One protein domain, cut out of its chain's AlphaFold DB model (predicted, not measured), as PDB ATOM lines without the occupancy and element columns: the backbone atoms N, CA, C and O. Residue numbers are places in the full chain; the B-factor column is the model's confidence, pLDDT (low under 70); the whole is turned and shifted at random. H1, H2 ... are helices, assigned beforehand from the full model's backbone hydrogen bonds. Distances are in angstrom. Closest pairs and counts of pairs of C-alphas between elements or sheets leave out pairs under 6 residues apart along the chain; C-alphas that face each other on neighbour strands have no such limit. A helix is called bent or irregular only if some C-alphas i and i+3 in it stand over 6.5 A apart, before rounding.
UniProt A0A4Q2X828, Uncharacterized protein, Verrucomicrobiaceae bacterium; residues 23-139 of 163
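This is residues 23 to 139 of the 163 residues of an uncharacterized protein of Verrucomicrobiaceae bacterium (UniProt A0A4Q2X828). This is an elongated bundle of helices with the long helix H5 in its middle. H1 and the arm H3a run along H5, while H4 packs on it from another side, crossing it at a slant. H3 bends, and its second arm H3b leads across H5 to H4; H1 is held rather loosely, and short H2 turns the chain from H1 to H3. The 117 printed residues have five named helices, in the order H1 to H5, and no named strand: the class is all helix. The whole is compact, with a radius of gyration of the C-alphas of 15.5 A and spans of 48 by 28 by 24 A.

H1, residues 23 to 37, touches H3a, residues 47 to 60, with its residues 31 to 36 alone. Their closest C-alphas, those of Ala 35 and Val 57, are 5.2 A apart, and they run opposite ways at a shallow tilt of 13 degrees. H5, residues 107 to 133, is close to H1 but not clearly touching, the closest C-alphas, of Ile 25 and Val 129, being 6.5 A apart. H1, H3a and H5 form a bundle, three helices or arms side by side. H2, residues 40 to 44, touches residues 49 to 53 of H3a, with the C-alphas of Arg 43 and Met 50 closest at 4.6 A. H3a touches H5, the same way at a shallow tilt of 15 degrees, closest at the C-alphas of Arg 58 and Val 118, 5.4 A. H3b, residues 63 to 73, touches H5 at residues 121 to 132 alone, at a steep tilt of 47 degrees, with the C-alphas of Ile 65 and Ala 125 closest at 5.7 A. H4, residues 77 to 101, touches H3b with residues 77 to 84 alone, closest at the C-alphas of Ser 70 and Asp 77, 5.4 A. H4 and H5 form a helical hairpin at a steep tilt of 40 degrees, closest at the C-alphas of Ser 92 and Ser 113, 4.9 A. H4 is apart from H1 and H3a. Every O i to N i+4 pair is within hydrogen-bond range in H3a, H3b, H4 and H5; H1 has 9 of 11, and H2 has 0 of 1, beside 1 of 2 O i to N i+3 pairs.

H1 begins at C-alpha 23, (262.732, 321.346, 306.697), and spans 21.8 A; it is irregular, with C-alphas 26 and 29 7.0 A apart. H3, residues 47 to 73, was assigned as one helix by its hydrogen bonds but is bent, with C-alphas 60 and 63 6.7 A apart; its arms H3a, 20.4 A long, and H3b, 15.4 A, stand at 48 degrees. H4 is 35.9 A long. H5 is 39.6 A long and ends at C-alpha 133, (259.683, 324.281, 318.017).

The farthest C-alphas, those of Gly 103 and Lys 137, are 49.5 A apart. The printed part has no cut, the four links between helices are tight, and no printed residue is under 70 in pLDDT.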
ATOM      1  N   ASP A  23     262.962 322.207 307.872       87.25
ATOM      2  CA  ASP A  23     262.732 321.346 306.697       87.25
ATOM      3  C   ASP A  23     262.883 319.858 307.041       87.25
ATOM      4  O   ASP A  23     262.263 318.987 306.427       87.25
ATOM      5  N   LEU A  24     263.766 319.526 307.987       92.19
ATOM      6  CA  LEU A  24     263.921 318.155 308.470       92.19
ATOM      7  C   LEU A  24     262.731 317.732 309.337       92.19
ATOM      8  O   LEU A  24     262.211 316.636 309.139       92.19
ATOM      9  N   ILE A  25     262.288 318.605 310.246       94.25
ATOM     10  CA  ILE A  25     261.130 318.384 311.122       94.25
ATOM     11  C   ILE A  25     259.881 318.080 310.293       94.25
ATOM     12  O   ILE A  25     259.216 317.076 310.542       94.25
ATOM     13  N   GLU A  26     259.602 318.871 309.256       94.00
ATOM     14  CA  GLU A  26     258.418 318.667 308.413       94.00
ATOM     15  C   GLU A  26     258.452 317.368 307.602       94.00
ATOM     16  O   GLU A  26     257.412 316.757 307.348       94.00
ATOM     17  N   ARG A  27     259.645 316.900 307.217       94.25
ATOM     18  CA  ARG A  27     259.813 315.645 306.463       94.25
ATOM     19  C   ARG A  27     259.828 314.404 307.348       94.25
ATOM     20  O   ARG A  27     259.635 313.304 306.829       94.25
ATOM     21  N   LEU A  28     260.067 314.548 308.652       95.00
ATOM     22  CA  LEU A  28     260.280 313.424 309.562       95.00
ATOM     23  C   LEU A  28     259.100 312.430 309.603       95.00
ATOM     24  O   LEU A  28     259.366 311.231 309.490       95.00
ATOM     25  N   PRO A  29     257.822 312.869 309.644       95.62
ATOM     26  CA  PRO A  29     256.679 311.962 309.511       95.62
ATOM     27  C   PRO A  29     256.712 311.130 308.223       95.62
ATOM     28  O   PRO A  29     256.524 309.917 308.259       95.62
ATOM     29  N   GLY A  30     257.040 311.753 307.087       94.25
ATOM     30  CA  GLY A  30     257.152 311.055 305.804       94.25
ATOM     31  C   GLY A  30     258.306 310.048 305.770       94.25
ATOM     32  O   GLY A  30     258.163 308.968 305.201       94.25
ATOM     33  N   ILE A  31     259.436 310.364 306.416       94.25
ATOM     34  CA  ILE A  31     260.567 309.434 306.567       94.25
ATOM     35  C   ILE A  31     260.141 308.206 307.381       94.25
ATOM     36  O   ILE A  31     260.426 307.083 306.961       94.25
ATOM     37  N   ARG A  32     259.439 308.403 308.508       95.19
ATOM     38  CA  ARG A  32     258.911 307.315 309.345       95.19
ATOM     39  C   ARG A  32     257.924 306.442 308.575       95.19
ATOM     40  O   ARG A  32     258.122 305.234 308.509       95.19
ATOM     41  N   LEU A  33     256.909 307.043 307.956       93.94
ATOM     42  CA  LEU A  33     255.878 306.304 307.220       93.94
ATOM     43  C   LEU A  33     256.471 305.489 306.072       93.94
ATOM     44  O   LEU A  33     256.190 304.302 305.946       93.94
ATOM     45  N   LYS A  34     257.368 306.087 305.281       93.31
ATOM     46  CA  LYS A  34     258.078 305.366 304.221       93.31
ATOM     47  C   LYS A  34     258.921 304.219 304.782       93.31
ATOM     48  O   LYS A  34     259.003 303.158 304.167       93.31
ATOM     49  N   ALA A  35     259.547 304.417 305.944       93.25
ATOM     50  CA  ALA A  35     260.327 303.375 306.589       93.25
ATOM     51  C   ALA A  35     259.468 302.171 306.999       93.25
ATOM     52  O   ALA A  35     259.877 301.036 306.754       93.25
ATOM     53  N   LEU A  36     258.293 302.433 307.572       92.44
ATOM     54  CA  LEU A  36     257.320 301.416 307.961       92.44
ATOM     55  C   LEU A  36     256.775 300.676 306.732       92.44
ATOM     56  O   LEU A  36     256.934 299.460 306.658       92.44
ATOM     57  N   ALA A  37     256.284 301.403 305.724       91.50
ATOM     58  CA  ALA A  37     255.681 300.817 304.525       91.50
ATOM     59  C   ALA A  37     256.645 299.898 303.755       91.50
ATOM     60  O   ALA A  37     256.311 298.781 303.372       91.50
ATOM     61  N   GLU A  38     257.899 300.318 303.570       91.94
ATOM     62  CA  GLU A  38     258.895 299.503 302.861       91.94
ATOM     63  C   GLU A  38     259.349 298.261 303.647       91.94
ATOM     64  O   GLU A  38     260.026 297.395 303.091       91.94
ATOM     65  N   THR A  39     259.010 298.169 304.935       91.62
ATOM     66  CA  THR A  39     259.330 297.015 305.783       91.62
ATOM     67  C   THR A  39     258.097 296.213 306.194       91.62
ATOM     68  O   THR A  39     258.253 295.205 306.882       91.62
ATOM     69  N   ALA A  40     256.897 296.593 305.741       89.69
ATOM     70  CA  ALA A  40     255.629 295.995 306.150       89.69
ATOM     71  C   ALA A  40     255.588 294.477 305.925       89.69
ATOM     72  O   ALA A  40     255.320 293.720 306.854       89.69
ATOM     73  N   SER A  41     255.992 294.014 304.739       86.00
ATOM     74  CA  SER A  41     256.020 292.582 304.404       86.00
ATOM     75  C   SER A  41     256.973 291.759 305.276       86.00
ATOM     76  O   SER A  41     256.766 290.564 305.468       86.00
ATOM     77  N   LEU A  42     258.010 292.382 305.842       88.12
ATOM     78  CA  LEU A  42     258.956 291.712 306.735       88.12
ATOM     79  C   LEU A  42     258.388 291.526 308.149       88.12
ATOM     80  O   LEU A  42     258.881 290.683 308.899       88.12
ATOM     81  N   ARG A  43     257.361 292.297 308.529       83.56
ATOM     82  CA  ARG A  43     256.740 292.249 309.865       83.56
ATOM     83  C   ARG A  43     255.873 291.008 310.076       83.56
ATOM     84  O   ARG A  43     255.624 290.655 311.222       83.56
ATOM     85  N   GLU A  44     255.474 290.344 308.997       86.75
ATOM     86  CA  GLU A  44     254.716 289.084 309.013       86.75
ATOM     87  C   GLU A  44     255.598 287.858 308.713       86.75
ATOM     88  O   GLU A  44     255.116 286.727 308.654       86.75
ATOM     89  N   GLY A  45     256.899 288.081 308.503       88.50
ATOM     90  CA  GLY A  45     257.857 287.045 308.140       88.50
ATOM     91  C   GLY A  45     258.411 286.254 309.327       88.50
ATOM     92  O   GLY A  45     257.881 286.224 310.437       88.50
ATOM     93  N   SER A  46     259.545 285.605 309.089       93.88
ATOM     94  CA  SER A  46     260.338 284.945 310.123       93.88
ATOM     95  C   SER A  46     260.823 285.931 311.193       93.88
ATOM     96  O   SER A  46     260.975 287.126 310.952       93.88
ATOM     97  N   THR A  47     261.193 285.424 312.374       93.31
ATOM     98  CA  THR A  47     261.799 286.237 313.446       93.31
ATOM     99  C   THR A  47     262.957 287.110 312.950       93.31
ATOM    100  O   THR A  47     263.069 288.270 313.341       93.31
ATOM    101  N   ALA A  48     263.808 286.575 312.071       94.69
ATOM    102  CA  ALA A  48     264.926 287.321 311.503       94.69
ATOM    103  C   ALA A  48     264.454 288.483 310.613       94.69
ATOM    104  O   ALA A  48     265.038 289.564 310.660       94.69
ATOM    105  N   GLU A  49     263.390 288.285 309.834       95.56
ATOM    106  CA  GLU A  49     262.786 289.325 308.997       95.56
ATOM    107  C   GLU A  49     262.104 290.402 309.839       95.56
ATOM    108  O   GLU A  49     262.333 291.584 309.599       95.56
ATOM    109  N   MET A  50     261.381 290.017 310.893       95.75
ATOM    110  CA  MET A  50     260.748 290.966 311.814       95.75
ATOM    111  C   MET A  50     261.784 291.846 312.529       95.75
ATOM    112  O   MET A  50     261.603 293.058 312.649       95.75
ATOM    113  N   ILE A  51     262.908 291.263 312.965       96.06
ATOM    114  CA  ILE A  51     264.033 292.023 313.537       96.06
ATOM    115  C   ILE A  51     264.662 292.930 312.471       96.06
ATOM    116  O   ILE A  51     264.961 294.093 312.745       96.06
ATOM    117  N   LYS A  52     264.841 292.429 311.242       95.88
ATOM    118  CA  LYS A  52     265.374 293.211 310.120       95.88
ATOM    119  C   LYS A  52     264.480 294.407 309.780       95.88
ATOM    120  O   LYS A  52     265.016 295.471 309.478       95.88
ATOM    121  N   ALA A  53     263.158 294.260 309.871       95.94
ATOM    122  CA  ALA A  53     262.201 295.351 309.707       95.94
ATOM    123  C   ALA A  53     262.474 296.472 310.720       95.94
ATOM    124  O   ALA A  53     262.725 297.612 310.332       95.94
ATOM    125  N   ALA A  54     262.538 296.132 312.012       96.69
ATOM    126  CA  ALA A  54     262.813 297.095 313.077       96.69
ATOM    127  C   ALA A  54     264.178 297.789 312.904       96.69
ATOM    128  O   ALA A  54     264.288 299.009 313.036       96.69
ATOM    129  N   VAL A  55     265.222 297.033 312.545       97.00
ATOM    130  CA  VAL A  55     266.558 297.581 312.260       97.00
ATOM    131  C   VAL A  55     266.528 298.565 311.088       97.00
ATOM    132  O   VAL A  55     267.112 299.643 311.181       97.00
ATOM    133  N   ALA A  56     265.818 298.243 310.007       96.25
ATOM    134  CA  ALA A  56     265.706 299.130 308.853       96.25
ATOM    135  C   ALA A  56     264.960 300.434 309.186       96.25
ATOM    136  O   ALA A  56     265.366 301.502 308.721       96.25
ATOM    137  N   VAL A  57     263.916 300.381 310.023       96.56
ATOM    138  CA  VAL A  57     263.228 301.586 310.517       96.56
ATOM    139  C   VAL A  57     264.168 302.433 311.374       96.56
ATOM    140  O   VAL A  57     264.331 303.628 311.119       96.56
ATOM    141  N   ARG A  58     264.861 301.811 312.338       97.06
ATOM    142  CA  ARG A  58     265.869 302.466 313.186       97.06
ATOM    143  C   ARG A  58     266.909 303.214 312.351       97.06
ATOM    144  O   ARG A  58     267.165 304.391 312.601       97.06
ATOM    145  N   ASP A  59     267.487 302.551 311.353       96.81
ATOM    146  CA  ASP A  59     268.580 303.101 310.542       96.81
ATOM    147  C   ASP A  59     268.141 304.286 309.671       96.81
ATOM    148  O   ASP A  59     268.959 305.143 309.334       96.81
ATOM    149  N   ARG A  60     266.846 304.380 309.349       96.50
ATOM    150  CA  ARG A  60     266.260 305.516 308.620       96.50
ATOM    151  C   ARG A  60     265.963 306.710 309.516       96.50
ATOM    152  O   ARG A  60     266.128 307.848 309.083       96.50
ATOM    153  N   LEU A  61     265.543 306.464 310.754       96.62
ATOM    154  CA  LEU A  61     265.215 307.526 311.706       96.62
ATOM    155  C   LEU A  61     266.461 308.129 312.361       96.62
ATOM    156  O   LEU A  61     266.550 309.351 312.505       96.62
ATOM    157  N   LEU A  62     267.436 307.290 312.721       97.44
ATOM    158  CA  LEU A  62     268.604 307.684 313.510       97.44
ATOM    159  C   LEU A  62     269.368 308.898 312.941       97.44
ATOM    160  O   LEU A  62     269.655 309.804 313.722       97.44
ATOM    161  N   PRO A  63     269.679 308.997 311.630       96.69
ATOM    162  CA  PRO A  63     270.390 310.158 311.093       96.69
ATOM    163  C   PRO A  63     269.658 311.480 311.339       96.69
ATOM    164  O   PRO A  63     270.291 312.477 311.672       96.69
ATOM    165  N   SER A  64     268.328 311.479 311.219       96.25
ATOM    166  CA  SER A  64     267.521 312.682 311.423       96.25
ATOM    167  C   SER A  64     267.507 313.089 312.895       96.25
ATOM    168  O   SER A  64     267.697 314.258 313.214       96.25
ATOM    169  N   ILE A  65     267.354 312.118 313.799       97.12
ATOM    170  CA  ILE A  65     267.355 312.356 315.250       97.12
ATOM    171  C   ILE A  65     268.710 312.891 315.711       97.12
ATOM    172  O   ILE A  65     268.749 313.856 316.466       97.12
ATOM    173  N   VAL A  66     269.815 312.335 315.199       97.56
ATOM    174  CA  VAL A  66     271.170 312.828 315.494       97.56
ATOM    175  C   VAL A  66     271.305 314.309 315.142       97.56
ATOM    176  O   VAL A  66     271.808 315.066 315.962       97.56
ATOM    177  N   ILE A  67     270.828 314.735 313.966       96.19
ATOM    178  CA  ILE A  67     270.890 316.143 313.543       96.19
ATOM    179  C   ILE A  67     270.059 317.036 314.479       96.19
ATOM    180  O   ILE A  67     270.527 318.097 314.899       96.19
ATOM    181  N   LEU A  68     268.835 316.619 314.818       96.44
ATOM    182  CA  LEU A  68     267.944 317.402 315.683       96.44
ATOM    183  C   LEU A  68     268.499 317.537 317.106       96.44
ATOM    184  O   LEU A  68     268.514 318.632 317.665       96.44
ATOM    185  N   GLU A  69     268.992 316.446 317.685       96.75
ATOM    186  CA  GLU A  69     269.522 316.436 319.047       96.75
ATOM    187  C   GLU A  69     270.894 317.121 319.135       96.75
ATOM    188  O   GLU A  69     271.139 317.882 320.064       96.75
ATOM    189  N   SER A  70     271.743 316.977 318.113       96.75
ATOM    190  CA  SER A  70     272.977 317.764 317.936       96.75
ATOM    191  C   SER A  70     272.697 319.264 317.973       96.75
ATOM    192  O   SER A  70     273.335 320.009 318.723       96.75
ATOM    193  N   LYS A  71     271.657 319.707 317.254       94.50
ATOM    194  CA  LYS A  71     271.218 321.104 317.264       94.50
ATOM    195  C   LYS A  71     270.707 321.555 318.634       94.50
ATOM    196  O   LYS A  71     271.011 322.678 319.031       94.50
ATOM    197  N   LEU A  72     269.938 320.714 319.328       95.50
ATOM    198  CA  LEU A  72     269.405 321.006 320.663       95.50
ATOM    199  C   LEU A  72     270.493 321.111 321.728       95.50
ATOM    200  O   LEU A  72     270.457 322.015 322.559       95.50
ATOM    201  N   GLU A  73     271.446 320.183 321.714       94.62
ATOM    202  CA  GLU A  73     272.475 320.078 322.748       94.62
ATOM    203  C   GLU A  73     273.720 320.922 322.454       94.62
ATOM    204  O   GLU A  73     274.562 321.093 323.337       94.62
ATOM    205  N   GLY A  74     273.872 321.434 321.228       95.88
ATOM    206  CA  GLY A  74     275.065 322.171 320.808       95.88
ATOM    207  C   GLY A  74     276.328 321.305 320.776       95.88
ATOM    208  O   GLY A  74     277.428 321.813 320.999       95.88
ATOM    209  N   LYS A  75     276.174 319.998 320.537       96.62
ATOM    210  CA  LYS A  75     277.263 319.011 320.458       96.62
ATOM    211  C   LYS A  75     277.517 318.604 319.014       96.62
ATOM    212  O   LYS A  75     276.764 318.969 318.123       96.62
ATOM    213  N   SER A  76     278.577 317.840 318.762       96.88
ATOM    214  CA  SER A  76     278.781 317.267 317.432       96.88
ATOM    215  C   SER A  76     277.848 316.079 317.174       96.88
ATOM    216  O   SER A  76     277.563 315.283 318.072       96.88
ATOM    217  N   ASP A  77     277.464 315.880 315.910       95.75
ATOM    218  CA  ASP A  77     276.670 314.725 315.466       95.75
ATOM    219  C   ASP A  77     277.298 313.390 315.889       95.75
ATOM    220  O   ASP A  77     276.597 312.425 316.185       95.75
ATOM    221  N   LYS A  78     278.634 313.322 315.935       97.69
ATOM    222  CA  LYS A  78     279.372 312.127 316.355       97.69
ATOM    223  C   LYS A  78     279.165 311.825 317.838       97.69
ATOM    224  O   LYS A  78     278.957 310.668 318.194       97.69
ATOM    225  N   GLU A  79     279.247 312.841 318.694       97.88
ATOM    226  CA  GLU A  79     279.041 312.683 320.137       97.88
ATOM    227  C   GLU A  79     277.598 312.294 320.441       97.88
ATOM    228  O   GLU A  79     277.364 311.334 321.174       97.88
ATOM    229  N   VAL A  80     276.637 312.985 319.823       98.00
ATOM    230  CA  VAL A  80     275.209 312.682 319.978       98.00
ATOM    231  C   VAL A  80     274.889 311.277 319.485       98.00
ATOM    232  O   VAL A  80     274.249 310.510 320.200       98.00
ATOM    233  N   ARG A  81     275.398 310.885 318.313       98.12
ATOM    234  CA  ARG A  81     275.238 309.521 317.795       98.12
ATOM    235  C   ARG A  81     275.744 308.474 318.782       98.12
ATOM    236  O   ARG A  81     275.021 307.520 319.048       98.12
ATOM    237  N   ALA A  82     276.938 308.660 319.343       98.12
ATOM    238  CA  ALA A  82     277.509 307.713 320.299       98.12
ATOM    239  C   ALA A  82     276.650 307.576 321.570       98.12
ATOM    240  O   ALA A  82     276.490 306.475 322.096       98.12
ATOM    241  N   VAL A  83     276.070 308.682 322.051       98.06
ATOM    242  CA  VAL A  83     275.139 308.668 323.189       98.06
ATOM    243  C   VAL A  83     273.857 307.922 322.836       98.06
ATOM    244  O   VAL A  83     273.466 307.023 323.579       98.06
ATOM    245  N   ILE A  84     273.235 308.244 321.698       97.94
ATOM    246  CA  ILE A  84     272.006 307.577 321.259       97.94
ATOM    247  C   ILE A  84     272.259 306.076 321.113       97.94
ATOM    248  O   ILE A  84     271.531 305.295 321.710       97.94
ATOM    249  N   GLU A  85     273.302 305.658 320.393       97.88
ATOM    250  CA  GLU A  85     273.625 304.242 320.165       97.88
ATOM    251  C   GLU A  85     273.825 303.469 321.479       97.88
ATOM    252  O   GLU A  85     273.280 302.373 321.637       97.88
ATOM    253  N   ARG A  86     274.514 304.068 322.460       98.06
ATOM    254  CA  ARG A  86     274.646 303.505 323.812       98.06
ATOM    255  C   ARG A  86     273.288 303.346 324.504       98.06
ATOM    256  O   ARG A  86     273.044 302.325 325.148       98.06
ATOM    257  N   ASP A  87     272.408 304.337 324.392       98.00
ATOM    258  CA  ASP A  87     271.070 304.277 324.986       98.00
ATOM    259  C   ASP A  87     270.203 303.201 324.298       98.00
ATOM    260  O   ASP A  87     269.489 302.463 324.977       98.00
ATOM    261  N   LEU A  88     270.310 303.039 322.970       97.62
ATOM    262  CA  LEU A  88     269.617 301.974 322.231       97.62
ATOM    263  C   LEU A  88     270.070 300.581 322.695       97.62
ATOM    264  O   LEU A  88     269.237 299.694 322.887       97.62
ATOM    265  N   GLU A  89     271.371 300.388 322.930       97.62
ATOM    266  CA  GLU A  89     271.900 299.137 323.486       97.62
ATOM    267  C   GLU A  89     271.365 298.877 324.904       97.62
ATOM    268  O   GLU A  89     271.012 297.746 325.250       97.62
ATOM    269  N   ALA A  90     271.286 299.914 325.742       97.88
ATOM    270  CA  ALA A  90     270.730 299.798 327.086       97.88
ATOM    271  C   ALA A  90     269.250 299.378 327.055       97.88
ATOM    272  O   ALA A  90     268.866 298.455 327.771       97.88
ATOM    273  N   ILE A  91     268.444 299.981 326.180       97.56
ATOM    274  CA  ILE A  91     267.010 299.683 326.031       97.56
ATOM    275  C   ILE A  91     266.782 298.273 325.502       97.56
ATOM    276  O   ILE A  91     265.926 297.542 326.011       97.56
ATOM    277  N   SER A  92     267.570 297.868 324.507       95.62
ATOM    278  CA  SER A  92     267.508 296.516 323.964       95.62
ATOM    279  C   SER A  92     267.800 295.474 325.049       95.62
ATOM    280  O   SER A  92     267.014 294.535 325.222       95.62
ATOM    281  N   ARG A  93     268.874 295.667 325.829       94.88
ATOM    282  CA  ARG A  93     269.243 294.781 326.946       94.88
ATOM    283  C   ARG A  93     268.202 294.763 328.054       94.88
ATOM    284  O   ARG A  93     267.841 293.685 328.513       94.88
ATOM    285  N   ASP A  94     267.705 295.922 328.463       96.12
ATOM    286  CA  ASP A  94     266.675 296.023 329.495       96.12
ATOM    287  C   ASP A  94     265.384 295.297 329.082       96.12
ATOM    288  O   ASP A  94     264.828 294.520 329.859       96.12
ATOM    289  N   THR A  95     264.962 295.448 327.823       94.44
ATOM    290  CA  THR A  95     263.803 294.722 327.280       94.44
ATOM    291  C   THR A  95     264.031 293.210 327.308       94.44
ATOM    292  O   THR A  95     263.148 292.460 327.724       94.44
ATOM    293  N   MET A  96     265.237 292.748 326.953       92.81
ATOM    294  CA  MET A  96     265.584 291.326 327.044       92.81
ATOM    295  C   MET A  96     265.545 290.799 328.483       92.81
ATOM    296  O   MET A  96     265.000 289.722 328.730       92.81
ATOM    297  N   ILE A  97     266.104 291.548 329.437       92.69
ATOM    298  CA  ILE A  97     266.119 291.173 330.857       92.69
ATOM    299  C   ILE A  97     264.689 291.076 331.393       92.69
ATOM    300  O   ILE A  97     264.344 290.073 332.019       92.69
ATOM    301  N   ARG A  98     263.845 292.077 331.108       91.31
ATOM    302  CA  ARG A  98     262.438 292.096 331.530       91.31
ATOM    303  C   ARG A  98     261.625 290.969 330.900       91.31
ATOM    304  O   ARG A  98     260.875 290.305 331.603       91.31
ATOM    305  N   GLY A  99     261.789 290.715 329.603       90.88
ATOM    306  CA  GLY A  99     261.098 289.617 328.924       90.88
ATOM    307  C   GLY A  99     261.471 288.249 329.504       90.88
ATOM    308  O   GLY A  99     260.602 287.421 329.788       90.88
ATOM    309  N   ASN A 100     262.761 288.028 329.761       89.25
ATOM    310  CA  ASN A 100     263.244 286.776 330.339       89.25
ATOM    311  C   ASN A 100     262.823 286.595 331.805       89.25
ATOM    312  O   ASN A 100     262.510 285.474 332.202       89.25
ATOM    313  N   SER A 101     262.767 287.667 332.603       90.69
ATOM    314  CA  SER A 101     262.372 287.576 334.015       90.69
ATOM    315  C   SER A 101     260.905 287.177 334.213       90.69
ATOM    316  O   SER A 101     260.568 286.612 335.251       90.69
ATOM    317  N   VAL A 102     260.049 287.399 333.209       90.56
ATOM    318  CA  VAL A 102     258.637 286.970 333.201       90.56
ATOM    319  C   VAL A 102     258.388 285.698 332.378       90.56
ATOM    320  O   VAL A 102     257.242 285.360 332.090       90.56
ATOM    321  N   GLY A 103     259.449 284.989 331.976       85.69
ATOM    322  CA  GLY A 103     259.353 283.701 331.281       85.69
ATOM    323  C   GLY A 103     258.969 283.775 329.798       85.69
ATOM    324  O   GLY A 103     258.654 282.744 329.212       85.69
ATOM    325  N   ARG A 104     259.015 284.956 329.163       80.44
ATOM    326  CA  ARG A 104     258.674 285.142 327.736       80.44
ATOM    327  C   ARG A 104     259.809 284.811 326.760       80.44
ATOM    328  O   ARG A 104     259.648 285.085 325.583       80.44
ATOM    329  N   GLY A 105     260.941 284.270 327.219       81.44
ATOM    330  CA  GLY A 105     262.189 284.146 326.446       81.44
ATOM    331  C   GLY A 105     262.083 283.540 325.034       81.44
ATOM    332  O   GLY A 105     261.072 282.981 324.624       81.44
ATOM    333  N   GLY A 106     263.174 283.621 324.271       85.31
ATOM    334  CA  GLY A 106     263.221 283.154 322.880       85.31
ATOM    335  C   GLY A 106     262.931 284.265 321.866       85.31
ATOM    336  O   GLY A 106     263.206 285.437 322.122       85.31
ATOM    337  N   SER A 107     262.416 283.895 320.692       88.12
ATOM    338  CA  SER A 107     262.290 284.787 319.528       88.12
ATOM    339  C   SER A 107     261.397 286.005 319.764       88.12
ATOM    340  O   SER A 107     261.697 287.080 319.247       88.12
ATOM    341  N   ILE A 108     260.335 285.867 320.565       88.31
ATOM    342  CA  ILE A 108     259.406 286.966 320.851       88.31
ATOM    343  C   ILE A 108     260.098 288.122 321.583       88.31
ATOM    344  O   ILE A 108     259.943 289.271 321.183       88.31
ATOM    345  N   VAL A 109     260.963 287.827 322.558       93.12
ATOM    346  CA  VAL A 109     261.725 288.850 323.296       93.12
ATOM    347  C   VAL A 109     262.741 289.544 322.392       93.12
ATOM    348  O   VAL A 109     262.972 290.743 322.532       93.12
ATOM    349  N   SER A 110     263.339 288.828 321.436       93.38
ATOM    350  CA  SER A 110     264.242 289.439 320.452       93.38
ATOM    351  C   SER A 110     263.509 290.412 319.523       93.38
ATOM    352  O   SER A 110     264.043 291.480 319.224       93.38
ATOM    353  N   ILE A 111     262.286 290.074 319.102       94.19
ATOM    354  CA  ILE A 111     261.435 290.959 318.294       94.19
ATOM    355  C   ILE A 111     261.011 292.182 319.118       94.19
ATOM    356  O   ILE A 111     261.203 293.311 318.668       94.19
ATOM    357  N   GLU A 112     260.494 291.974 320.334       94.50
ATOM    358  CA  GLU A 112     260.093 293.051 321.251       94.50
ATOM    359  C   GLU A 112     261.266 294.000 321.549       94.50
ATOM    360  O   GLU A 112     261.110 295.216 321.497       94.50
ATOM    361  N   SER A 113     262.465 293.461 321.791       95.81
ATOM    362  CA  SER A 113     263.686 294.242 322.021       95.81
ATOM    363  C   SER A 113     264.051 295.128 320.824       95.81
ATOM    364  O   SER A 113     264.398 296.298 321.004       95.81
ATOM    365  N   ALA A 114     263.935 294.607 319.600       96.19
ATOM    366  CA  ALA A 114     264.208 295.378 318.390       96.19
ATOM    367  C   ALA A 114     263.186 296.514 318.187       96.19
ATOM    368  O   ALA A 114     263.566 297.636 317.853       96.19
ATOM    369  N   TRP A 115     261.901 296.261 318.449       96.19
ATOM    370  CA  TRP A 115     260.854 297.284 318.346       96.19
ATOM    371  C   TRP A 115     260.857 298.291 319.500       96.19
ATOM    372  O   TRP A 115     260.496 299.451 319.293       96.19
ATOM    373  N   ALA A 116     261.335 297.914 320.687       97.00
ATOM    374  CA  ALA A 116     261.551 298.849 321.790       97.00
ATOM    375  C   ALA A 116     262.584 299.931 321.423       97.00
ATOM    376  O   ALA A 116     262.405 301.101 321.755       97.00
ATOM    377  N   VAL A 117     263.630 299.563 320.674       97.88
ATOM    378  CA  VAL A 117     264.624 300.507 320.137       97.88
ATOM    379  C   VAL A 117     263.989 301.492 319.152       97.88
ATOM    380  O   VAL A 117     264.260 302.691 319.235       97.88
ATOM    381  N   VAL A 118     263.132 301.013 318.244       97.31
ATOM    382  CA  VAL A 118     262.389 301.881 317.311       97.31
ATOM    383  C   VAL A 118     261.476 302.832 318.081       97.31
ATOM    384  O   VAL A 118     261.563 304.040 317.888       97.31
ATOM    385  N   SER A 119     260.683 302.303 319.014       96.75
ATOM    386  CA  SER A 119     259.756 303.089 319.839       96.75
ATOM    387  C   SER A 119     260.481 304.187 320.622       96.75
ATOM    388  O   SER A 119     260.009 305.319 320.711       96.75
ATOM    389  N   HIS A 120     261.671 303.885 321.152       97.62
ATOM    390  CA  HIS A 120     262.498 304.884 321.828       97.62
ATOM    391  C   HIS A 120     262.976 305.986 320.889       97.62
ATOM    392  O   HIS A 120     262.899 307.162 321.239       97.62
ATOM    393  N   LEU A 121     263.459 305.630 319.695       97.81
ATOM    394  CA  LEU A 121     263.833 306.630 318.694       97.81
ATOM    395  C   LEU A 121     262.637 307.492 318.298       97.81
ATOM    396  O   LEU A 121     262.797 308.698 318.133       97.81
ATOM    397  N   GLU A 122     261.445 306.908 318.191       96.94
ATOM    398  CA  GLU A 122     260.255 307.664 317.832       96.94
ATOM    399  C   GLU A 122     259.843 308.667 318.918       96.94
ATOM    400  O   GLU A 122     259.555 309.832 318.626       96.94
ATOM    401  N   ALA A 123     259.890 308.247 320.182       97.06
ATOM    402  CA  ALA A 123     259.662 309.130 321.319       97.06
ATOM    403  C   ALA A 123     260.718 310.245 321.385       97.06
ATOM    404  O   ALA A 123     260.387 311.417 321.586       97.06
ATOM    405  N   ARG A 124     261.991 309.900 321.157       97.38
ATOM    406  CA  ARG A 124     263.111 310.852 321.150       97.38
ATOM    407  C   ARG A 124     262.978 311.870 320.019       97.38
ATOM    408  O   ARG A 124     263.189 313.056 320.254       97.38
ATOM    409  N   ALA A 125     262.560 311.436 318.828       97.25
ATOM    410  CA  ALA A 125     262.246 312.313 317.703       97.25
ATOM    411  C   ALA A 125     261.161 313.331 318.072       97.25
ATOM    412  O   ALA A 125     261.381 314.535 317.940       97.25
ATOM    413  N   SER A 126     260.028 312.861 318.602       97.06
ATOM    414  CA  SER A 126     258.923 313.724 319.031       97.06
ATOM    415  C   SER A 126     259.361 314.737 320.094       97.06
ATOM    416  O   SER A 126     259.019 315.916 320.007       97.06
ATOM    417  N   TRP A 127     260.164 314.308 321.072       97.56
ATOM    418  CA  TRP A 127     260.721 315.206 322.083       97.56
ATOM    419  C   TRP A 127     261.648 316.262 321.471       97.56
ATOM    420  O   TRP A 127     261.538 317.438 321.820       97.56
ATOM    421  N   CYS A 128     262.520 315.875 320.532       97.50
ATOM    422  CA  CYS A 128     263.422 316.817 319.871       97.50
ATOM    423  C   CYS A 128     262.643 317.888 319.102       97.50
ATOM    424  O   CYS A 128     262.938 319.078 319.216       97.50
ATOM    425  N   VAL A 129     261.623 317.475 318.343       96.94
ATOM    426  CA  VAL A 129     260.764 318.404 317.602       96.94
ATOM    427  C   VAL A 129     260.057 319.363 318.551       96.94
ATOM    428  O   VAL A 129     260.097 320.573 318.331       96.94
ATOM    429  N   TRP A 130     259.477 318.857 319.643       96.69
ATOM    430  CA  TRP A 130     258.842 319.711 320.642       96.69
ATOM    431  C   TRP A 130     259.821 320.744 321.215       96.69
ATOM    432  O   TRP A 130     259.515 321.933 321.230       96.69
ATOM    433  N   GLN A 131     261.022 320.329 321.630       97.12
ATOM    434  CA  GLN A 131     262.004 321.252 322.204       97.12
ATOM    435  C   GLN A 131     262.475 322.322 321.219       97.12
ATOM    436  O   GLN A 131     262.641 323.472 321.622       97.12
ATOM    437  N   LEU A 132     262.684 321.958 319.951       94.94
ATOM    438  CA  LEU A 132     263.137 322.891 318.919       94.94
ATOM    439  C   LEU A 132     262.056 323.903 318.527       94.94
ATOM    440  O   LEU A 132     262.390 325.025 318.154       94.94
ATOM    441  N   MET A 133     260.782 323.510 318.601       94.44
ATOM    442  CA  MET A 133     259.683 324.281 318.017       94.44
ATOM    443  C   MET A 133     258.721 324.903 319.031       94.44
ATOM    444  O   MET A 133     257.912 325.732 318.632       94.44
ATOM    445  N   LYS A 134     258.805 324.568 320.326       91.94
ATOM    446  CA  LYS A 134     257.873 325.061 321.365       91.94
ATOM    447  C   LYS A 134     257.735 326.588 321.438       91.94
ATOM    448  O   LYS A 134     256.685 327.076 321.837       91.94
ATOM    449  N   ASP A 135     258.771 327.330 321.047       91.00
ATOM    450  CA  ASP A 135     258.783 328.800 321.062       91.00
ATOM    451  C   ASP A 135     258.529 329.414 319.667       91.00
ATOM    452  O   ASP A 135     258.459 330.638 319.509       91.00
ATOM    453  N   PHE A 136     258.387 328.583 318.627       89.81
ATOM    454  CA  PHE A 136     258.178 329.026 317.253       89.81
ATOM    455  C   PHE A 136     256.685 329.177 316.945       89.81
ATOM    456  O   PHE A 136     255.968 328.207 316.726       89.81
ATOM    457  N   LYS A 137     256.223 330.429 316.846       86.31
ATOM    458  CA  LYS A 137     254.801 330.781 316.646       86.31
ATOM    459  C   LYS A 137     254.144 330.240 315.368       86.31
ATOM    460  O   LYS A 137     252.933 330.339 315.246       86.31
ATOM    461  N   GLY A 138     254.921 329.772 314.392       88.31
ATOM    462  CA  GLY A 138     254.406 329.266 313.117       88.31
ATOM    463  C   GLY A 138     254.298 327.745 313.040       88.31
ATOM    464  O   GLY A 138     254.099 327.232 311.944       88.31
ATOM    465  N   PHE A 139     254.506 327.027 314.145       92.31
ATOM    466  CA  PHE A 139     254.518 325.569 314.159       92.31
ATOM    467  C   PHE A 139     253.516 325.022 315.171       92.31
ATOM    468  O   PHE A 139     253.659 325.211 316.377       92.31
TER     469      PHE A 139